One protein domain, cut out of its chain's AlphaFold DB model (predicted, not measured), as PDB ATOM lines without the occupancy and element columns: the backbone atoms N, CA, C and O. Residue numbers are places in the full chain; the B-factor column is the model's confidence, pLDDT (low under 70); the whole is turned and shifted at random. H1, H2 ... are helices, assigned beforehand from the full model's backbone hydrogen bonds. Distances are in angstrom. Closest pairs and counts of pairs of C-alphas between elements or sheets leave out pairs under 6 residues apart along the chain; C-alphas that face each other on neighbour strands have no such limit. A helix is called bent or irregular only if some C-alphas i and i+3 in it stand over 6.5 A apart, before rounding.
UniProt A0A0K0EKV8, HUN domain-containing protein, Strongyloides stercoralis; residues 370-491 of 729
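This is residues 370 to 491 of the 729 residues of the protein "HUN domain-containing protein" of Strongyloides stercoralis (UniProt A0A0K0EKV8). Two long helices, H3 and H4, run side by side in opposite directions as the core, with H1 crossing them on one side and the first arm of a sharply bent last helix, H5a, crossing H4 on the opposite side. H2 packs at one end of this pair, against the first part of H3 and the last part of H4, and the second arm, H5b, runs along the other end. The 122 printed residues hold five named helices, H1 to H5 in chain order, and no named strand: the class is all helix. The whole is compact, with a radius of gyration of the C-alphas of 15.4 A, and spans 54 by 27 by 22 A, only just a rod.

H1, residues 370 to 380, begins at C-alpha 370 (45.489, -33.087, 2.365) and is 15.1 A long. H2, residues 383 to 399, measures 23.8 A. H3, residues 411 to 430, measures 28.7 A and ends at C-alpha 430 (45.728, -20.168, 3.262). H4, residues 438 to 457, measures 28.4 A; it has a kink of 36 degrees near residue 451 and is irregular, but only just: C-alphas 450 and 453 are 6.8 A apart. H5, residues 462 to 491, was assigned as one helix by its hydrogen bonds but is bent, with C-alphas 475 and 478 7.3 A apart. Its arms, H5a, residues 462 to 475, and H5b, residues 478 to 491, are 20.0 A long each and stand at 75 degrees, about perpendicular. H5a is irregular, with C-alphas 468 and 471 7.1 A apart. H5b ends at C-alpha 491 (59.172, -22.336, 0.840).

H3 and H4, the hub, form a helical hairpin at a shallow tilt of 25 degrees; they only just touch, with 3 pairs of C-alphas within 8 A, closest at Ile 428 and Val 439, 7.4 A. With H5b they make a bundle, up and down, each running against the one before. H5b touches H3 at 13 degrees, a shallow tilt, closest C-alphas Ser 429 and Ile 483, 5.8 A. H1 touches H4 at a steep tilt of 52 degrees, closest C-alphas Gly 370 and Thr 442, 5.1 A. H2, with residues 385 to 389 alone, touches H3, closest C-alphas Val 389 and Leu 413, 6.1 A. H5a touches H4 with residues 462 to 465 alone, closest C-alphas Phe 455 and Phe 465, 6.7 A. H2 is apart from both arms. Every O i to N i+4 pair is within hydrogen-bond range in H1, H2, H3 and H5b; H4 has 12 of 16 and H5a 8 of 10.

The two C-alphas farthest apart, of Asp 401 and Gly 491, are 53.8 A apart. The printed part has no cut, and the link from H2 to H3, 11 residues, is long. The mean pLDDT of the printed part is 89.0; residues 401 to 406 are under 70.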
ATOM      1  N   GLY A 370      46.584 -33.118   3.330       93.96
ATOM      2  CA  GLY A 370      45.489 -33.087   2.365       93.96
ATOM      3  C   GLY A 370      44.158 -33.570   2.943       93.96
ATOM      4  O   GLY A 370      43.145 -32.923   2.708       93.96
ATOM      5  N   ASP A 371      44.142 -34.630   3.755       95.13
ATOM      6  CA  ASP A 371      42.914 -35.173   4.358       95.13
ATOM      7  C   ASP A 371      42.288 -34.203   5.362       95.13
ATOM      8  O   ASP A 371      41.066 -34.052   5.418       95.13
ATOM      9  N   ILE A 372      43.126 -33.509   6.139       94.74
ATOM     10  CA  ILE A 372      42.683 -32.490   7.099       94.74
ATOM     11  C   ILE A 372      42.035 -31.320   6.347       94.74
ATOM     12  O   ILE A 372      40.939 -30.889   6.710       94.74
ATOM     13  N   LEU A 373      42.663 -30.860   5.260       94.98
ATOM     14  CA  LEU A 373      42.121 -29.802   4.408       94.98
ATOM     15  C   LEU A 373      40.833 -30.237   3.686       94.98
ATOM     16  O   LEU A 373      39.869 -29.478   3.652       94.98
ATOM     17  N   ILE A 374      40.774 -31.463   3.162       95.43
ATOM     18  CA  ILE A 374      39.580 -32.037   2.516       95.43
ATOM     19  C   ILE A 374      38.423 -32.126   3.516       95.43
ATOM     20  O   ILE A 374      37.316 -31.681   3.215       95.43
ATOM     21  N   LYS A 375      38.674 -32.613   4.737       94.19
ATOM     22  CA  LYS A 375      37.674 -32.655   5.814       94.19
ATOM     23  C   LYS A 375      37.220 -31.252   6.229       94.19
ATOM     24  O   LYS A 375      36.032 -31.048   6.459       94.19
ATOM     25  N   HIS A 376      38.127 -30.276   6.275       94.07
ATOM     26  CA  HIS A 376      37.772 -28.882   6.545       94.07
ATOM     27  C   HIS A 376      36.884 -28.289   5.440       94.07
ATOM     28  O   HIS A 376      35.825 -27.750   5.746       94.07
ATOM     29  N   ILE A 377      37.250 -28.459   4.165       93.31
ATOM     30  CA  ILE A 377      36.461 -27.979   3.017       93.31
ATOM     31  C   ILE A 377      35.091 -28.664   2.968       93.31
ATOM     32  O   ILE A 377      34.089 -27.990   2.738       93.31
ATOM     33  N   LYS A 378      35.011 -29.970   3.257       91.50
ATOM     34  CA  LYS A 378      33.732 -30.690   3.364       91.50
ATOM     35  C   LYS A 378      32.829 -30.112   4.460       91.50
ATOM     36  O   LYS A 378      31.628 -30.040   4.250       91.50
ATOM     37  N   ASN A 379      33.397 -29.641   5.571       91.39
ATOM     38  CA  ASN A 379      32.652 -28.958   6.636       91.39
ATOM     39  C   ASN A 379      32.316 -27.480   6.316       91.39
ATOM     40  O   ASN A 379      31.457 -26.903   6.978       91.39
ATOM     41  N   LEU A 380      33.002 -26.846   5.354       90.40
ATOM     42  CA  LEU A 380      32.684 -25.493   4.862       90.40
ATOM     43  C   LEU A 380      31.607 -25.503   3.766       90.40
ATOM     44  O   LEU A 380      30.876 -24.523   3.609       90.40
ATOM     45  N   VAL A 381      31.494 -26.598   3.010       87.03
ATOM     46  CA  VAL A 381      30.346 -26.849   2.132       87.03
ATOM     47  C   VAL A 381      29.097 -26.968   3.004       87.03
ATOM     48  O   VAL A 381      28.956 -27.903   3.781       87.03
ATOM     49  N   SER A 382      28.180 -26.010   2.879       79.25
ATOM     50  CA  SER A 382      26.958 -26.000   3.684       79.25
ATOM     51  C   SER A 382      26.053 -27.199   3.373       79.25
ATOM     52  O   SER A 382      25.757 -27.464   2.203       79.25
ATOM     53  N   ASP A 383      25.515 -27.826   4.424       83.60
ATOM     54  CA  ASP A 383      24.475 -28.864   4.379       83.60
ATOM     55  C   ASP A 383      23.315 -28.539   3.429       83.60
ATOM     56  O   ASP A 383      22.710 -29.439   2.856       83.60
ATOM     57  N   ASP A 384      22.952 -27.260   3.287       76.99
ATOM     58  CA  ASP A 384      21.884 -26.813   2.388       76.99
ATOM     59  C   ASP A 384      22.275 -26.969   0.908       76.99
ATOM     60  O   ASP A 384      21.441 -27.340   0.082       76.99
ATOM     61  N   ILE A 385      23.551 -26.765   0.573       80.19
ATOM     62  CA  ILE A 385      24.068 -26.947  -0.786       80.19
ATOM     63  C   ILE A 385      24.219 -28.442  -1.089       80.19
ATOM     64  O   ILE A 385      23.716 -28.882  -2.121       80.19
ATOM     65  N   GLU A 386      24.795 -29.247  -0.183       84.59
ATOM     66  CA  GLU A 386      24.821 -30.715  -0.338       84.59
ATOM     67  C   GLU A 386      23.394 -31.272  -0.488       84.59
ATOM     68  O   GLU A 386      23.123 -32.073  -1.383       84.59
ATOM     69  N   ARG A 387      22.439 -30.801   0.321       86.64
ATOM     70  CA  ARG A 387      21.028 -31.205   0.243       86.64
ATOM     71  C   ARG A 387      20.380 -30.832  -1.089       86.64
ATOM     72  O   ARG A 387      19.642 -31.652  -1.631       86.64
ATOM     73  N   LYS A 388      20.647 -29.638  -1.628       86.70
ATOM     74  CA  LYS A 388      20.161 -29.211  -2.954       86.70
ATOM     75  C   LYS A 388      20.751 -30.068  -4.070       86.70
ATOM     76  O   LYS A 388      20.000 -30.559  -4.906       86.70
ATOM     77  N   VAL A 389      22.060 -30.317  -4.026       86.19
ATOM     78  CA  VAL A 389      22.772 -31.182  -4.978       86.19
ATOM     79  C   VAL A 389      22.205 -32.596  -4.939       86.19
ATOM     80  O   VAL A 389      21.764 -33.086  -5.972       86.19
ATOM     81  N   ARG A 390      22.102 -33.224  -3.759       86.29
ATOM     82  CA  ARG A 390      21.500 -34.560  -3.599       86.29
ATOM     83  C   ARG A 390      20.047 -34.613  -4.061       86.29
ATOM     84  O   ARG A 390      19.654 -35.598  -4.682       86.29
ATOM     85  N   ALA A 391      19.242 -33.587  -3.782       87.37
ATOM     86  CA  ALA A 391      17.847 -33.536  -4.215       87.37
ATOM     87  C   ALA A 391      17.716 -33.483  -5.746       87.37
ATOM     88  O   ALA A 391      16.859 -34.159  -6.309       87.37
ATOM     89  N   GLU A 392      18.582 -32.728  -6.420       85.97
ATOM     90  CA  GLU A 392      18.574 -32.555  -7.875       85.97
ATOM     91  C   GLU A 392      19.232 -33.733  -8.622       85.97
ATOM     92  O   GLU A 392      18.730 -34.170  -9.658       85.97
ATOM     93  N   VAL A 393      20.276 -34.331  -8.040       83.51
ATOM     94  CA  VAL A 393      20.823 -35.651  -8.402       83.51
ATOM     95  C   VAL A 393      19.729 -36.718  -8.325       83.51
ATOM     96  O   VAL A 393      19.473 -37.421  -9.302       83.51
ATOM     97  N   THR A 394      18.996 -36.775  -7.210       84.38
ATOM     98  CA  THR A 394      17.869 -37.702  -7.023       84.38
ATOM     99  C   THR A 394      16.734 -37.422  -8.011       84.38
ATOM    100  O   THR A 394      16.125 -38.360  -8.518       84.38
ATOM    101  N   ALA A 395      16.434 -36.153  -8.303       84.81
ATOM    102  CA  ALA A 395      15.426 -35.781  -9.296       84.81
ATOM    103  C   ALA A 395      15.843 -36.189 -10.716       84.81
ATOM    104  O   ALA A 395      15.017 -36.705 -11.460       84.81
ATOM    105  N   SER A 396      17.124 -36.039 -11.063       81.42
ATOM    106  CA  SER A 396      17.677 -36.455 -12.357       81.42
ATOM    107  C   SER A 396      17.599 -37.973 -12.540       81.42
ATOM    108  O   SER A 396      17.103 -38.433 -13.561       81.42
ATOM    109  N   VAL A 397      17.987 -38.750 -11.521       80.08
ATOM    110  CA  VAL A 397      17.876 -40.224 -11.525       80.08
ATOM    111  C   VAL A 397      16.417 -40.692 -11.594       80.08
ATOM    112  O   VAL A 397      16.123 -41.706 -12.221       80.08
ATOM    113  N   LYS A 398      15.480 -39.948 -10.991       83.27
ATOM    114  CA  LYS A 398      14.034 -40.210 -11.103       83.27
ATOM    115  C   LYS A 398      13.425 -39.786 -12.443       83.27
ATOM    116  O   LYS A 398      12.348 -40.269 -12.765       83.27
ATOM    117  N   ALA A 399      14.065 -38.881 -13.182       79.47
ATOM    118  CA  ALA A 399      13.617 -38.429 -14.500       79.47
ATOM    119  C   ALA A 399      14.208 -39.270 -15.648       79.47
ATOM    120  O   ALA A 399      13.633 -39.316 -16.734       79.47
ATOM    121  N   SER A 400      15.332 -39.959 -15.425       78.25
ATOM    122  CA  SER A 400      15.878 -40.948 -16.359       78.25
ATOM    123  C   SER A 400      15.104 -42.271 -16.263       78.25
ATOM    124  O   SER A 400      15.599 -43.241 -15.686       78.25
ATOM    125  N   ASP A 401      13.896 -42.316 -16.837       63.82
ATOM    126  CA  ASP A 401      12.984 -43.477 -16.795       63.82
ATOM    127  C   ASP A 401      13.621 -44.801 -17.270       63.82
ATOM    128  O   ASP A 401      13.144 -45.880 -16.916       63.82
ATOM    129  N   ASN A 402      14.697 -44.763 -18.070       56.71
ATOM    130  CA  ASN A 402      15.454 -45.954 -18.456       56.71
ATOM    131  C   ASN A 402      16.977 -45.726 -18.547       56.71
ATOM    132  O   ASN A 402      17.460 -44.931 -19.339       56.71
ATOM    133  N   LYS A 403      17.727 -46.560 -17.812       56.44
ATOM    134  CA  LYS A 403      19.067 -47.099 -18.139       56.44
ATOM    135  C   LYS A 403      20.137 -46.121 -18.676       56.44
ATOM    136  O   LYS A 403      20.351 -46.025 -19.878       56.44
ATOM    137  N   ARG A 404      20.980 -45.619 -17.760       56.68
ATOM    138  CA  ARG A 404      22.297 -44.980 -18.020       56.68
ATOM    139  C   ARG A 404      22.292 -43.655 -18.794       56.68
ATOM    140  O   ARG A 404      23.378 -43.155 -19.089       56.68
ATOM    141  N   ASP A 405      21.138 -43.065 -19.091       56.78
ATOM    142  CA  ASP A 405      21.129 -41.727 -19.676       56.78
ATOM    143  C   ASP A 405      21.786 -40.700 -18.740       56.78
ATOM    144  O   ASP A 405      21.661 -40.737 -17.516       56.78
ATOM    145  N   ASN A 406      22.576 -39.822 -19.353       67.06
ATOM    146  CA  ASN A 406      23.544 -38.966 -18.679       67.06
ATOM    147  C   ASN A 406      22.911 -38.089 -17.589       67.06
ATOM    148  O   ASN A 406      21.959 -37.365 -17.874       67.06
ATOM    149  N   LEU A 407      23.540 -38.023 -16.402       72.66
ATOM    150  CA  LEU A 407      23.204 -37.002 -15.397       72.66
ATOM    151  C   LEU A 407      23.165 -35.619 -16.056       72.66
ATOM    152  O   LEU A 407      24.164 -35.174 -16.638       72.66
ATOM    153  N   ILE A 408      22.003 -34.979 -15.935       78.18
ATOM    154  CA  ILE A 408      21.708 -33.644 -16.435       78.18
ATOM    155  C   ILE A 408      22.524 -32.643 -15.617       78.18
ATOM    156  O   ILE A 408      22.323 -32.491 -14.414       78.18
ATOM    157  N   TRP A 409      23.451 -31.945 -16.274       81.46
ATOM    158  CA  TRP A 409      24.197 -30.856 -15.648       81.46
ATOM    159  C   TRP A 409      23.321 -29.611 -15.558       81.46
ATOM    160  O   TRP A 409      23.211 -28.822 -16.495       81.46
ATOM    161  N   SER A 410      22.669 -29.470 -14.410       84.86
ATOM    162  CA  SER A 410      21.876 -28.305 -14.044       84.86
ATOM    163  C   SER A 410      22.743 -27.061 -13.810       84.86
ATOM    164  O   SER A 410      23.958 -27.121 -13.586       84.86
ATOM    165  N   SER A 411      22.086 -25.902 -13.764       87.20
ATOM    166  CA  SER A 411      22.697 -24.666 -13.276       87.20
ATOM    167  C   SER A 411      23.081 -24.751 -11.792       87.20
ATOM    168  O   SER A 411      24.101 -24.175 -11.414       87.20
ATOM    169  N   THR A 412      22.322 -25.481 -10.964       86.30
ATOM    170  CA  THR A 412      22.579 -25.647  -9.523       86.30
ATOM    171  C   THR A 412      23.834 -26.480  -9.255       86.30
ATOM    172  O   THR A 412      24.673 -26.068  -8.456       86.30
ATOM    173  N   LEU A 413      24.012 -27.601  -9.963       87.20
ATOM    174  CA  LEU A 413      25.180 -28.479  -9.863       87.20
ATOM    175  C   LEU A 413      26.444 -27.771 -10.359       87.20
ATOM    176  O   LEU A 413      27.464 -27.790  -9.677       87.20
ATOM    177  N   ASN A 414      26.364 -27.068 -11.494       90.81
ATOM    178  CA  ASN A 414      27.450 -26.208 -11.968       90.81
ATOM    179  C   ASN A 414      27.815 -25.121 -10.934       90.81
ATOM    180  O   ASN A 414      28.992 -24.904 -10.658       90.81
ATOM    181  N   ASN A 415      26.822 -24.466 -10.321       90.55
ATOM    182  CA  ASN A 415      27.050 -23.458  -9.282       90.55
ATOM    183  C   ASN A 415      27.708 -24.075  -8.029       90.55
ATOM    184  O   ASN A 415      28.672 -23.516  -7.512       90.55
ATOM    185  N   TYR A 416      27.279 -25.268  -7.598       90.83
ATOM    186  CA  TYR A 416      27.942 -26.012  -6.522       90.83
ATOM    187  C   TYR A 416      29.401 -26.339  -6.849       90.83
ATOM    188  O   TYR A 416      30.275 -26.069  -6.030       90.83
ATOM    189  N   VAL A 417      29.687 -26.858  -8.047       92.73
ATOM    190  CA  VAL A 417      31.058 -27.171  -8.480       92.73
ATOM    191  C   VAL A 417      31.930 -25.910  -8.481       92.73
ATOM    192  O   VAL A 417      33.049 -25.954  -7.980       92.73
ATOM    193  N   GLN A 418      31.420 -24.765  -8.945       93.08
ATOM    194  CA  GLN A 418      32.147 -23.488  -8.881       93.08
ATOM    195  C   GLN A 418      32.363 -22.999  -7.436       93.08
ATOM    196  O   GLN A 418      33.468 -22.580  -7.092       93.08
ATOM    197  N   GLN A 419      31.357 -23.093  -6.559       91.64
ATOM    198  CA  GLN A 419      31.508 -22.752  -5.138       91.64
ATOM    199  C   GLN A 419      32.528 -23.656  -4.437       91.64
ATOM    200  O   GLN A 419      33.375 -23.157  -3.703       91.64
ATOM    201  N   PHE A 420      32.496 -24.964  -4.698       93.66
ATOM    202  CA  PHE A 420      33.462 -25.923  -4.174       93.66
ATOM    203  C   PHE A 420      34.889 -25.620  -4.650       93.66
ATOM    204  O   PHE A 420      35.798 -25.541  -3.828       93.66
ATOM    205  N   LEU A 421      35.089 -25.406  -5.956       95.03
ATOM    206  CA  LEU A 421      36.410 -25.102  -6.518       95.03
ATOM    207  C   LEU A 421      36.967 -23.782  -5.969       95.03
ATOM    208  O   LEU A 421      38.148 -23.722  -5.631       95.03
ATOM    209  N   LYS A 422      36.114 -22.767  -5.780       94.54
ATOM    210  CA  LYS A 422      36.487 -21.506  -5.124       94.54
ATOM    211  C   LYS A 422      36.843 -21.692  -3.642       94.54
ATOM    212  O   LYS A 422      37.888 -21.217  -3.207       94.54
ATOM    213  N   LEU A 423      36.012 -22.396  -2.865       94.55
ATOM    214  CA  LEU A 423      36.313 -22.708  -1.459       94.55
ATOM    215  C   LEU A 423      37.625 -23.491  -1.340       94.55
ATOM    216  O   LEU A 423      38.396 -23.262  -0.407       94.55
ATOM    217  N   PHE A 424      37.911 -24.374  -2.299       95.70
ATOM    218  CA  PHE A 424      39.179 -25.081  -2.379       95.70
ATOM    219  C   PHE A 424      40.354 -24.134  -2.662       95.70
ATOM    220  O   PHE A 424      41.332 -24.187  -1.914       95.70
ATOM    221  N   THR A 425      40.292 -23.257  -3.678       96.04
ATOM    222  CA  THR A 425      41.410 -22.339  -3.988       96.04
ATOM    223  C   THR A 425      41.662 -21.327  -2.867       96.04
ATOM    224  O   THR A 425      42.823 -21.080  -2.530       96.04
ATOM    225  N   GLU A 426      40.617 -20.828  -2.204       95.86
ATOM    226  CA  GLU A 426      40.744 -19.982  -1.009       95.86
ATOM    227  C   GLU A 426      41.378 -20.749   0.168       95.86
ATOM    228  O   GLU A 426      42.364 -20.286   0.749       95.86
ATOM    229  N   SER A 427      40.885 -21.949   0.490       96.17
ATOM    230  CA  SER A 427      41.382 -22.733   1.633       96.17
ATOM    231  C   SER A 427      42.825 -23.207   1.433       96.17
ATOM    232  O   SER A 427      43.663 -23.029   2.317       96.17
ATOM    233  N   ILE A 428      43.168 -23.749   0.257       96.18
ATOM    234  CA  ILE A 428      44.521 -24.262  -0.014       96.18
ATOM    235  C   ILE A 428      45.565 -23.149  -0.168       96.18
ATOM    236  O   ILE A 428      46.746 -23.382   0.090       96.18
ATOM    237  N   SER A 429      45.154 -21.932  -0.549       95.70
ATOM    238  CA  SER A 429      46.043 -20.764  -0.530       95.70
ATOM    239  C   SER A 429      46.426 -20.359   0.897       95.70
ATOM    240  O   SER A 429      47.531 -19.851   1.093       95.70
ATOM    241  N   ASN A 430      45.538 -20.574   1.869       95.05
ATOM    242  CA  ASN A 430      45.728 -20.168   3.262       95.05
ATOM    243  C   ASN A 430      46.369 -21.263   4.131       95.05
ATOM    244  O   ASN A 430      47.110 -20.936   5.052       95.05
ATOM    245  N   GLU A 431      46.124 -22.542   3.831       95.45
ATOM    246  CA  GLU A 431      46.632 -23.677   4.610       95.45
ATOM    247  C   GLU A 431      48.172 -23.809   4.513       95.45
ATOM    248  O   GLU A 431      48.687 -24.111   3.426       95.45
ATOM    249  N   PRO A 432      48.942 -23.603   5.604       94.36
ATOM    250  CA  PRO A 432      50.407 -23.638   5.564       94.36
ATOM    251  C   PRO A 432      51.006 -25.047   5.434       94.36
ATOM    252  O   PRO A 432      52.121 -25.164   4.928       94.36
ATOM    253  N   SER A 433      50.312 -26.106   5.866       94.41
ATOM    254  CA  SER A 433      50.854 -27.476   5.862       94.41
ATOM    255  C   SER A 433      50.931 -28.111   4.468       94.41
ATOM    256  O   SER A 433      51.771 -28.981   4.237       94.41
ATOM    257  N   ILE A 434      50.116 -27.648   3.514       95.12
ATOM    258  CA  ILE A 434      50.193 -28.081   2.113       95.12
ATOM    259  C   ILE A 434      51.375 -27.397   1.420       95.12
ATOM    260  O   ILE A 434      51.329 -26.201   1.109       95.12
ATOM    261  N   THR A 435      52.419 -28.166   1.115       94.53
ATOM    262  CA  THR A 435      53.549 -27.725   0.287       94.53
ATOM    263  C   THR A 435      53.166 -27.663  -1.196       94.53
ATOM    264  O   THR A 435      52.194 -28.272  -1.637       94.53
ATOM    265  N   ALA A 436      53.939 -26.932  -2.007       94.27
ATOM    266  CA  ALA A 436      53.600 -26.683  -3.413       94.27
ATOM    267  C   ALA A 436      53.435 -27.957  -4.269       94.27
ATOM    268  O   ALA A 436      52.597 -27.977  -5.166       94.27
ATOM    269  N   ASN A 437      54.192 -29.019  -3.976       94.04
ATOM    270  CA  ASN A 437      54.066 -30.320  -4.638       94.04
ATOM    271  C   ASN A 437      52.787 -31.079  -4.233       94.04
ATOM    272  O   ASN A 437      52.245 -31.808  -5.052       94.04
ATOM    273  N   MET A 438      52.268 -30.876  -3.017       95.24
ATOM    274  CA  MET A 438      51.038 -31.530  -2.548       95.24
ATOM    275  C   MET A 438      49.760 -30.891  -3.114       95.24
ATOM    276  O   MET A 438      48.703 -31.518  -3.068       95.24
ATOM    277  N   VAL A 439      49.822 -29.662  -3.647       94.80
ATOM    278  CA  VAL A 439      48.634 -28.903  -4.095       94.80
ATOM    279  C   VAL A 439      47.830 -29.656  -5.156       94.80
ATOM    280  O   VAL A 439      46.611 -29.759  -5.042       94.80
ATOM    281  N   VAL A 440      48.502 -30.194  -6.178       94.05
ATOM    282  CA  VAL A 440      47.846 -30.843  -7.325       94.05
ATOM    283  C   VAL A 440      47.173 -32.153  -6.918       94.05
ATOM    284  O   VAL A 440      46.054 -32.429  -7.350       94.05
ATOM    285  N   ASP A 441      47.812 -32.946  -6.062       94.53
ATOM    286  CA  ASP A 441      47.264 -34.237  -5.641       94.53
ATOM    287  C   ASP A 441      46.194 -34.075  -4.554       94.53
ATOM    288  O   ASP A 441      45.161 -34.736  -4.626       94.53
ATOM    289  N   THR A 442      46.337 -33.089  -3.659       95.82
ATOM    290  CA  THR A 442      45.257 -32.671  -2.743       95.82
ATOM    291  C   THR A 442      44.028 -32.185  -3.518       95.82
ATOM    292  O   THR A 442      42.904 -32.489  -3.135       95.82
ATOM    293  N   PHE A 443      44.215 -31.477  -4.640       95.91
ATOM    294  CA  PHE A 443      43.122 -31.022  -5.507       95.91
ATOM    295  C   PHE A 443      42.406 -32.178  -6.215       95.91
ATOM    296  O   PHE A 443      41.178 -32.257  -6.166       95.91
ATOM    297  N   LYS A 444      43.154 -33.118  -6.814       94.82
ATOM    298  CA  LYS A 444      42.577 -34.354  -7.375       94.82
ATOM    299  C   LYS A 444      41.795 -35.117  -6.305       94.82
ATOM    300  O   LYS A 444      40.644 -35.478  -6.540       94.82
ATOM    301  N   LYS A 445      42.406 -35.338  -5.136       95.62
ATOM    302  CA  LYS A 445      41.810 -36.088  -4.027       95.62
ATOM    303  C   LYS A 445      40.539 -35.406  -3.517       95.62
ATOM    304  O   LYS A 445      39.519 -36.065  -3.417       95.62
ATOM    305  N   ALA A 446      40.533 -34.084  -3.344       95.53
ATOM    306  CA  ALA A 446      39.331 -33.340  -2.964       95.53
ATOM    307  C   ALA A 446      38.180 -33.490  -3.978       95.53
ATOM    308  O   ALA A 446      37.028 -33.650  -3.580       95.53
ATOM    309  N   ILE A 447      38.472 -33.480  -5.284       95.12
ATOM    310  CA  ILE A 447      37.461 -33.704  -6.331       95.12
ATOM    311  C   ILE A 447      36.877 -35.127  -6.255       95.12
ATOM    312  O   ILE A 447      35.663 -35.287  -6.395       95.12
ATOM    313  N   TYR A 448      37.696 -36.151  -6.002       94.79
ATOM    314  CA  TYR A 448      37.212 -37.533  -5.879       94.79
ATOM    315  C   TYR A 448      36.551 -37.852  -4.528       94.79
ATOM    316  O   TYR A 448      35.575 -38.593  -4.507       94.79
ATOM    317  N   ASP A 449      37.008 -37.264  -3.423       93.71
ATOM    318  CA  ASP A 449      36.468 -37.513  -2.080       93.71
ATOM    319  C   ASP A 449      35.158 -36.746  -1.818       93.71
ATOM    320  O   ASP A 449      34.326 -37.186  -1.019       93.71
ATOM    321  N   ILE A 450      34.976 -35.579  -2.456       92.79
ATOM    322  CA  ILE A 450      33.829 -34.689  -2.212       92.79
ATOM    323  C   ILE A 450      32.843 -34.686  -3.382       92.79
ATOM    324  O   ILE A 450      31.652 -34.841  -3.136       92.79
ATOM    325  N   LEU A 451      33.285 -34.528  -4.638       91.93
ATOM    326  CA  LEU A 451      32.350 -34.407  -5.769       91.93
ATOM    327  C   LEU A 451      31.948 -35.760  -6.366       91.93
ATOM    328  O   LEU A 451      30.759 -35.994  -6.567       91.93
ATOM    329  N   TYR A 452      32.902 -36.651  -6.655       92.97
ATOM    330  CA  TYR A 452      32.628 -37.901  -7.385       92.97
ATOM    331  C   TYR A 452      31.509 -38.795  -6.798       92.97
ATOM    332  O   TYR A 452      30.752 -39.341  -7.609       92.97
ATOM    333  N   PRO A 453      31.301 -38.915  -5.463       90.54
ATOM    334  CA  PRO A 453      30.227 -39.740  -4.907       90.54
ATOM    335  C   PRO A 453      28.848 -39.408  -5.491       90.54
ATOM    336  O   PRO A 453      28.172 -40.313  -5.978       90.54
ATOM    337  N   TYR A 454      28.494 -38.120  -5.600       85.40
ATOM    338  CA  TYR A 454      27.222 -37.669  -6.186       85.40
ATOM    339  C   TYR A 454      27.044 -38.079  -7.658       85.40
ATOM    340  O   TYR A 454      25.927 -38.302  -8.114       85.40
ATOM    341  N   PHE A 455      28.138 -38.188  -8.418       85.80
ATOM    342  CA  PHE A 455      28.104 -38.597  -9.826       85.80
ATOM    343  C   PHE A 455      28.028 -40.117  -9.984       85.80
ATOM    344  O   PHE A 455      27.378 -40.598 -10.919       85.80
ATOM    345  N   SER A 456      28.653 -40.859  -9.065       87.75
ATOM    346  CA  SER A 456      28.578 -42.320  -9.002       87.75
ATOM    347  C   SER A 456      27.212 -42.817  -8.503       87.75
ATOM    348  O   SER A 456      26.709 -43.806  -9.029       87.75
ATOM    349  N   GLU A 457      26.544 -42.072  -7.608       83.02
ATOM    350  CA  GLU A 457      25.137 -42.287  -7.214       83.02
ATOM    351  C   GLU A 457      24.180 -42.225  -8.430       83.02
ATOM    352  O   GLU A 457      23.175 -42.931  -8.462       83.02
ATOM    353  N   CYS A 458      24.516 -41.450  -9.470       76.84
ATOM    354  CA  CYS A 458      23.785 -41.417 -10.747       76.84
ATOM    355  C   CYS A 458      24.236 -42.465 -11.783       76.84
ATOM    356  O   CYS A 458      23.732 -42.457 -12.904       76.84
ATOM    357  N   GLY A 459      25.220 -43.313 -11.478       80.96
ATOM    358  CA  GLY A 459      25.754 -44.293 -12.428       80.96
ATOM    359  C   GLY A 459      26.564 -43.712 -13.599       80.96
ATOM    360  O   GLY A 459      26.763 -44.420 -14.587       80.96
ATOM    361  N   ASN A 460      27.053 -42.463 -13.514       82.06
ATOM    362  CA  ASN A 460      28.086 -41.982 -14.446       82.06
ATOM    363  C   ASN A 460      29.372 -42.793 -14.208       82.06
ATOM    364  O   ASN A 460      29.711 -43.073 -13.057       82.06
ATOM    365  N   THR A 461      30.138 -43.108 -15.255       87.66
ATOM    366  CA  THR A 461      31.475 -43.685 -15.045       87.66
ATOM    367  C   THR A 461      32.459 -42.620 -14.549       87.66
ATOM    368  O   THR A 461      32.253 -41.415 -14.731       87.66
ATOM    369  N   GLN A 462      33.585 -43.053 -13.973       90.12
ATOM    370  CA  GLN A 462      34.688 -42.155 -13.609       90.12
ATOM    371  C   GLN A 462      35.191 -41.338 -14.814       90.12
ATOM    372  O   GLN A 462      35.549 -40.172 -14.662       90.12
ATOM    373  N   HIS A 463      35.167 -41.923 -16.015       90.69
ATOM    374  CA  HIS A 463      35.527 -41.257 -17.267       90.69
ATOM    375  C   HIS A 463      34.523 -40.156 -17.646       90.69
ATOM    376  O   HIS A 463      34.926 -39.043 -17.981       90.69
ATOM    377  N   ASP A 464      33.218 -40.413 -17.525       87.46
ATOM    378  CA  ASP A 464      32.189 -39.406 -17.825       87.46
ATOM    379  C   ASP A 464      32.248 -38.246 -16.824       87.46
ATOM    380  O   ASP A 464      32.130 -37.082 -17.208       87.46
ATOM    381  N   PHE A 465      32.500 -38.550 -15.546       91.12
ATOM    382  CA  PHE A 465      32.778 -37.548 -14.518       91.12
ATOM    383  C   PHE A 465      34.017 -36.707 -14.859       91.12
ATOM    384  O   PHE A 465      33.935 -35.482 -14.810       91.12
ATOM    385  N   GLN A 466      35.133 -37.324 -15.268       92.54
ATOM    386  CA  GLN A 466      36.337 -36.604 -15.705       92.54
ATOM    387  C   GLN A 466      36.057 -35.685 -16.904       92.54
ATOM    388  O   GLN A 466      36.431 -34.513 -16.864       92.54
ATOM    389  N   LEU A 467      35.369 -36.175 -17.944       91.49
ATOM    390  CA  LEU A 467      34.998 -35.373 -19.117       91.49
ATOM    391  C   LEU A 467      34.124 -34.170 -18.742       91.49
ATOM    392  O   LEU A 467      34.363 -33.064 -19.226       91.49
ATOM    393  N   LYS A 468      33.136 -34.378 -17.866       89.89
ATOM    394  CA  LYS A 468      32.208 -33.340 -17.402       89.89
ATOM    395  C   LYS A 468      32.876 -32.333 -16.448       89.89
ATOM    396  O   LYS A 468      32.603 -31.142 -16.536       89.89
ATOM    397  N   MET A 469      33.805 -32.773 -15.594       93.62
ATOM    398  CA  MET A 469      34.581 -31.905 -14.692       93.62
ATOM    399  C   MET A 469      35.691 -31.114 -15.392       93.62
ATOM    400  O   MET A 469      36.059 -30.039 -14.915       93.62
ATOM    401  N   LYS A 470      36.233 -31.618 -16.508       94.36
ATOM    402  CA  LYS A 470      37.357 -31.014 -17.239       94.36
ATOM    403  C   LYS A 470      37.233 -29.493 -17.476       94.36
ATOM    404  O   LYS A 470      38.149 -28.797 -17.041       94.36
ATOM    405  N   PRO A 471      36.153 -28.937 -18.068       94.20
ATOM    406  CA  PRO A 471      36.048 -27.489 -18.301       94.20
ATOM    407  C   PRO A 471      36.051 -26.657 -17.007       94.20
ATOM    408  O   PRO A 471      36.567 -25.537 -16.977       94.20
ATOM    409  N   HIS A 472      35.523 -27.201 -15.907       93.84
ATOM    410  CA  HIS A 472      35.590 -26.543 -14.601       93.84
ATOM    411  C   HIS A 472      37.021 -26.558 -14.044       93.84
ATOM    412  O   HIS A 472      37.504 -25.530 -13.578       93.84
ATOM    413  N   ILE A 473      37.741 -27.677 -14.169       94.16
ATOM    414  CA  ILE A 473      39.155 -27.779 -13.771       94.16
ATOM    415  C   ILE A 473      40.034 -26.820 -14.594       94.16
ATOM    416  O   ILE A 473      40.866 -26.110 -14.029       94.16
ATOM    417  N   GLU A 474      39.822 -26.748 -15.911       94.91
ATOM    418  CA  GLU A 474      40.540 -25.839 -16.816       94.91
ATOM    419  C   GLU A 474      40.321 -24.360 -16.451       94.91
ATOM    420  O   GLU A 474      41.262 -23.570 -16.524       94.91
ATOM    421  N   THR A 475      39.128 -24.002 -15.961       94.84
ATOM    422  CA  THR A 475      38.799 -22.638 -15.506       94.84
ATOM    423  C   THR A 475      39.630 -22.209 -14.285       94.84
ATOM    424  O   THR A 475      40.108 -21.078 -14.239       94.84
ATOM    425  N   TYR A 476      39.864 -23.112 -13.323       94.16
ATOM    426  CA  TYR A 476      40.639 -22.835 -12.098       94.16
ATOM    427  C   TYR A 476      42.146 -23.134 -12.225       94.16
ATOM    428  O   TYR A 476      42.921 -22.858 -11.307       94.16
ATOM    429  N   HIS A 477      42.601 -23.665 -13.364       93.35
ATOM    430  CA  HIS A 477      43.995 -24.064 -13.572       93.35
ATOM    431  C   HIS A 477      44.992 -22.900 -13.389       93.35
ATOM    432  O   HIS A 477      46.088 -23.094 -12.858       93.35
ATOM    433  N   SER A 478      44.623 -21.673 -13.769       94.26
ATOM    434  CA  SER A 478      45.448 -20.468 -13.577       94.26
ATOM    435  C   SER A 478      45.571 -20.049 -12.103       94.26
ATOM    436  O   SER A 478      46.664 -19.678 -11.661       94.26
ATOM    437  N   GLU A 479      44.494 -20.160 -11.319       95.97
ATOM    438  CA  GLU A 479      44.505 -19.907  -9.871       95.97
ATOM    439  C   GLU A 479      45.378 -20.929  -9.139       95.97
ATOM    440  O   GLU A 479      46.254 -20.555  -8.359       95.97
ATOM    441  N   ILE A 480      45.202 -22.218  -9.446       95.14
ATOM    442  CA  ILE A 480      45.953 -23.315  -8.822       95.14
ATOM    443  C   ILE A 480      47.453 -23.161  -9.097       95.14
ATOM    444  O   ILE A 480      48.249 -23.194  -8.159       95.14
ATOM    445  N   ASN A 481      47.852 -22.887 -10.345       95.41
ATOM    446  CA  ASN A 481      49.254 -22.606 -10.673       95.41
ATOM    447  C   ASN A 481      49.784 -21.345  -9.966       95.41
ATOM    448  O   ASN A 481      50.935 -21.313  -9.530       95.41
ATOM    449  N   THR A 482      48.949 -20.320  -9.769       96.75
ATOM    450  CA  THR A 482      49.320 -19.130  -8.985       96.75
ATOM    451  C   THR A 482      49.565 -19.476  -7.510       96.75
ATOM    452  O   THR A 482      50.513 -18.962  -6.913       96.75
ATOM    453  N   ILE A 483      48.769 -20.372  -6.917       95.66
ATOM    454  CA  ILE A 483      48.953 -20.850  -5.536       95.66
ATOM    455  C   ILE A 483      50.209 -21.726  -5.416       95.66
ATOM    456  O   ILE A 483      50.995 -21.526  -4.489       95.66
ATOM    457  N   VAL A 484      50.446 -22.635  -6.370       95.34
ATOM    458  CA  VAL A 484      51.684 -23.435  -6.457       95.34
ATOM    459  C   VAL A 484      52.906 -22.516  -6.487       95.34
ATOM    460  O   VAL A 484      53.790 -22.657  -5.643       95.34
ATOM    461  N   ASN A 485      52.928 -21.519  -7.377       95.96
ATOM    462  CA  ASN A 485      54.042 -20.576  -7.507       95.96
ATOM    463  C   ASN A 485      54.277 -19.756  -6.224       95.96
ATOM    464  O   ASN A 485      55.418 -19.641  -5.774       95.96
ATOM    465  N   LYS A 486      53.214 -19.250  -5.579       96.11
ATOM    466  CA  LYS A 486      53.310 -18.563  -4.275       96.11
ATOM    467  C   LYS A 486      53.894 -19.474  -3.187       96.11
ATOM    468  O   LYS A 486      54.779 -19.055  -2.443       96.11
ATOM    469  N   LYS A 487      53.442 -20.731  -3.104       94.17
ATOM    470  CA  LYS A 487      53.952 -21.712  -2.130       94.17
ATOM    471  C   LYS A 487      55.412 -22.102  -2.397       94.17
ATOM    472  O   LYS A 487      56.164 -22.246  -1.439       94.17
ATOM    473  N   GLN A 488      55.840 -22.209  -3.661       93.83
ATOM    474  CA  GLN A 488      57.254 -22.423  -4.009       93.83
ATOM    475  C   GLN A 488      58.130 -21.246  -3.557       93.83
ATOM    476  O   GLN A 488      59.151 -21.461  -2.910       93.83
ATOM    477  N   GLN A 489      57.713 -20.007  -3.840       92.96
ATOM    478  CA  GLN A 489      58.452 -18.802  -3.441       92.96
ATOM    479  C   GLN A 489      58.583 -18.689  -1.913       92.96
ATOM    480  O   GLN A 489      59.682 -18.465  -1.407       92.96
ATOM    481  N   ASN A 490      57.496 -18.926  -1.173       89.70
ATOM    482  CA  ASN A 490      57.507 -18.887   0.293       89.70
ATOM    483  C   ASN A 490      58.380 -19.995   0.915       89.70
ATOM    484  O   ASN A 490      59.048 -19.755   1.921       89.70
ATOM    485  N   GLY A 491      58.409 -21.194   0.320       79.05
ATOM    486  CA  GLY A 491      59.172 -22.336   0.840       79.05
ATOM    487  C   GLY A 491      60.697 -22.161   0.811       79.05
ATOM    488  O   GLY A 491      61.396 -22.802   1.589       79.05
TER     489      GLY A 491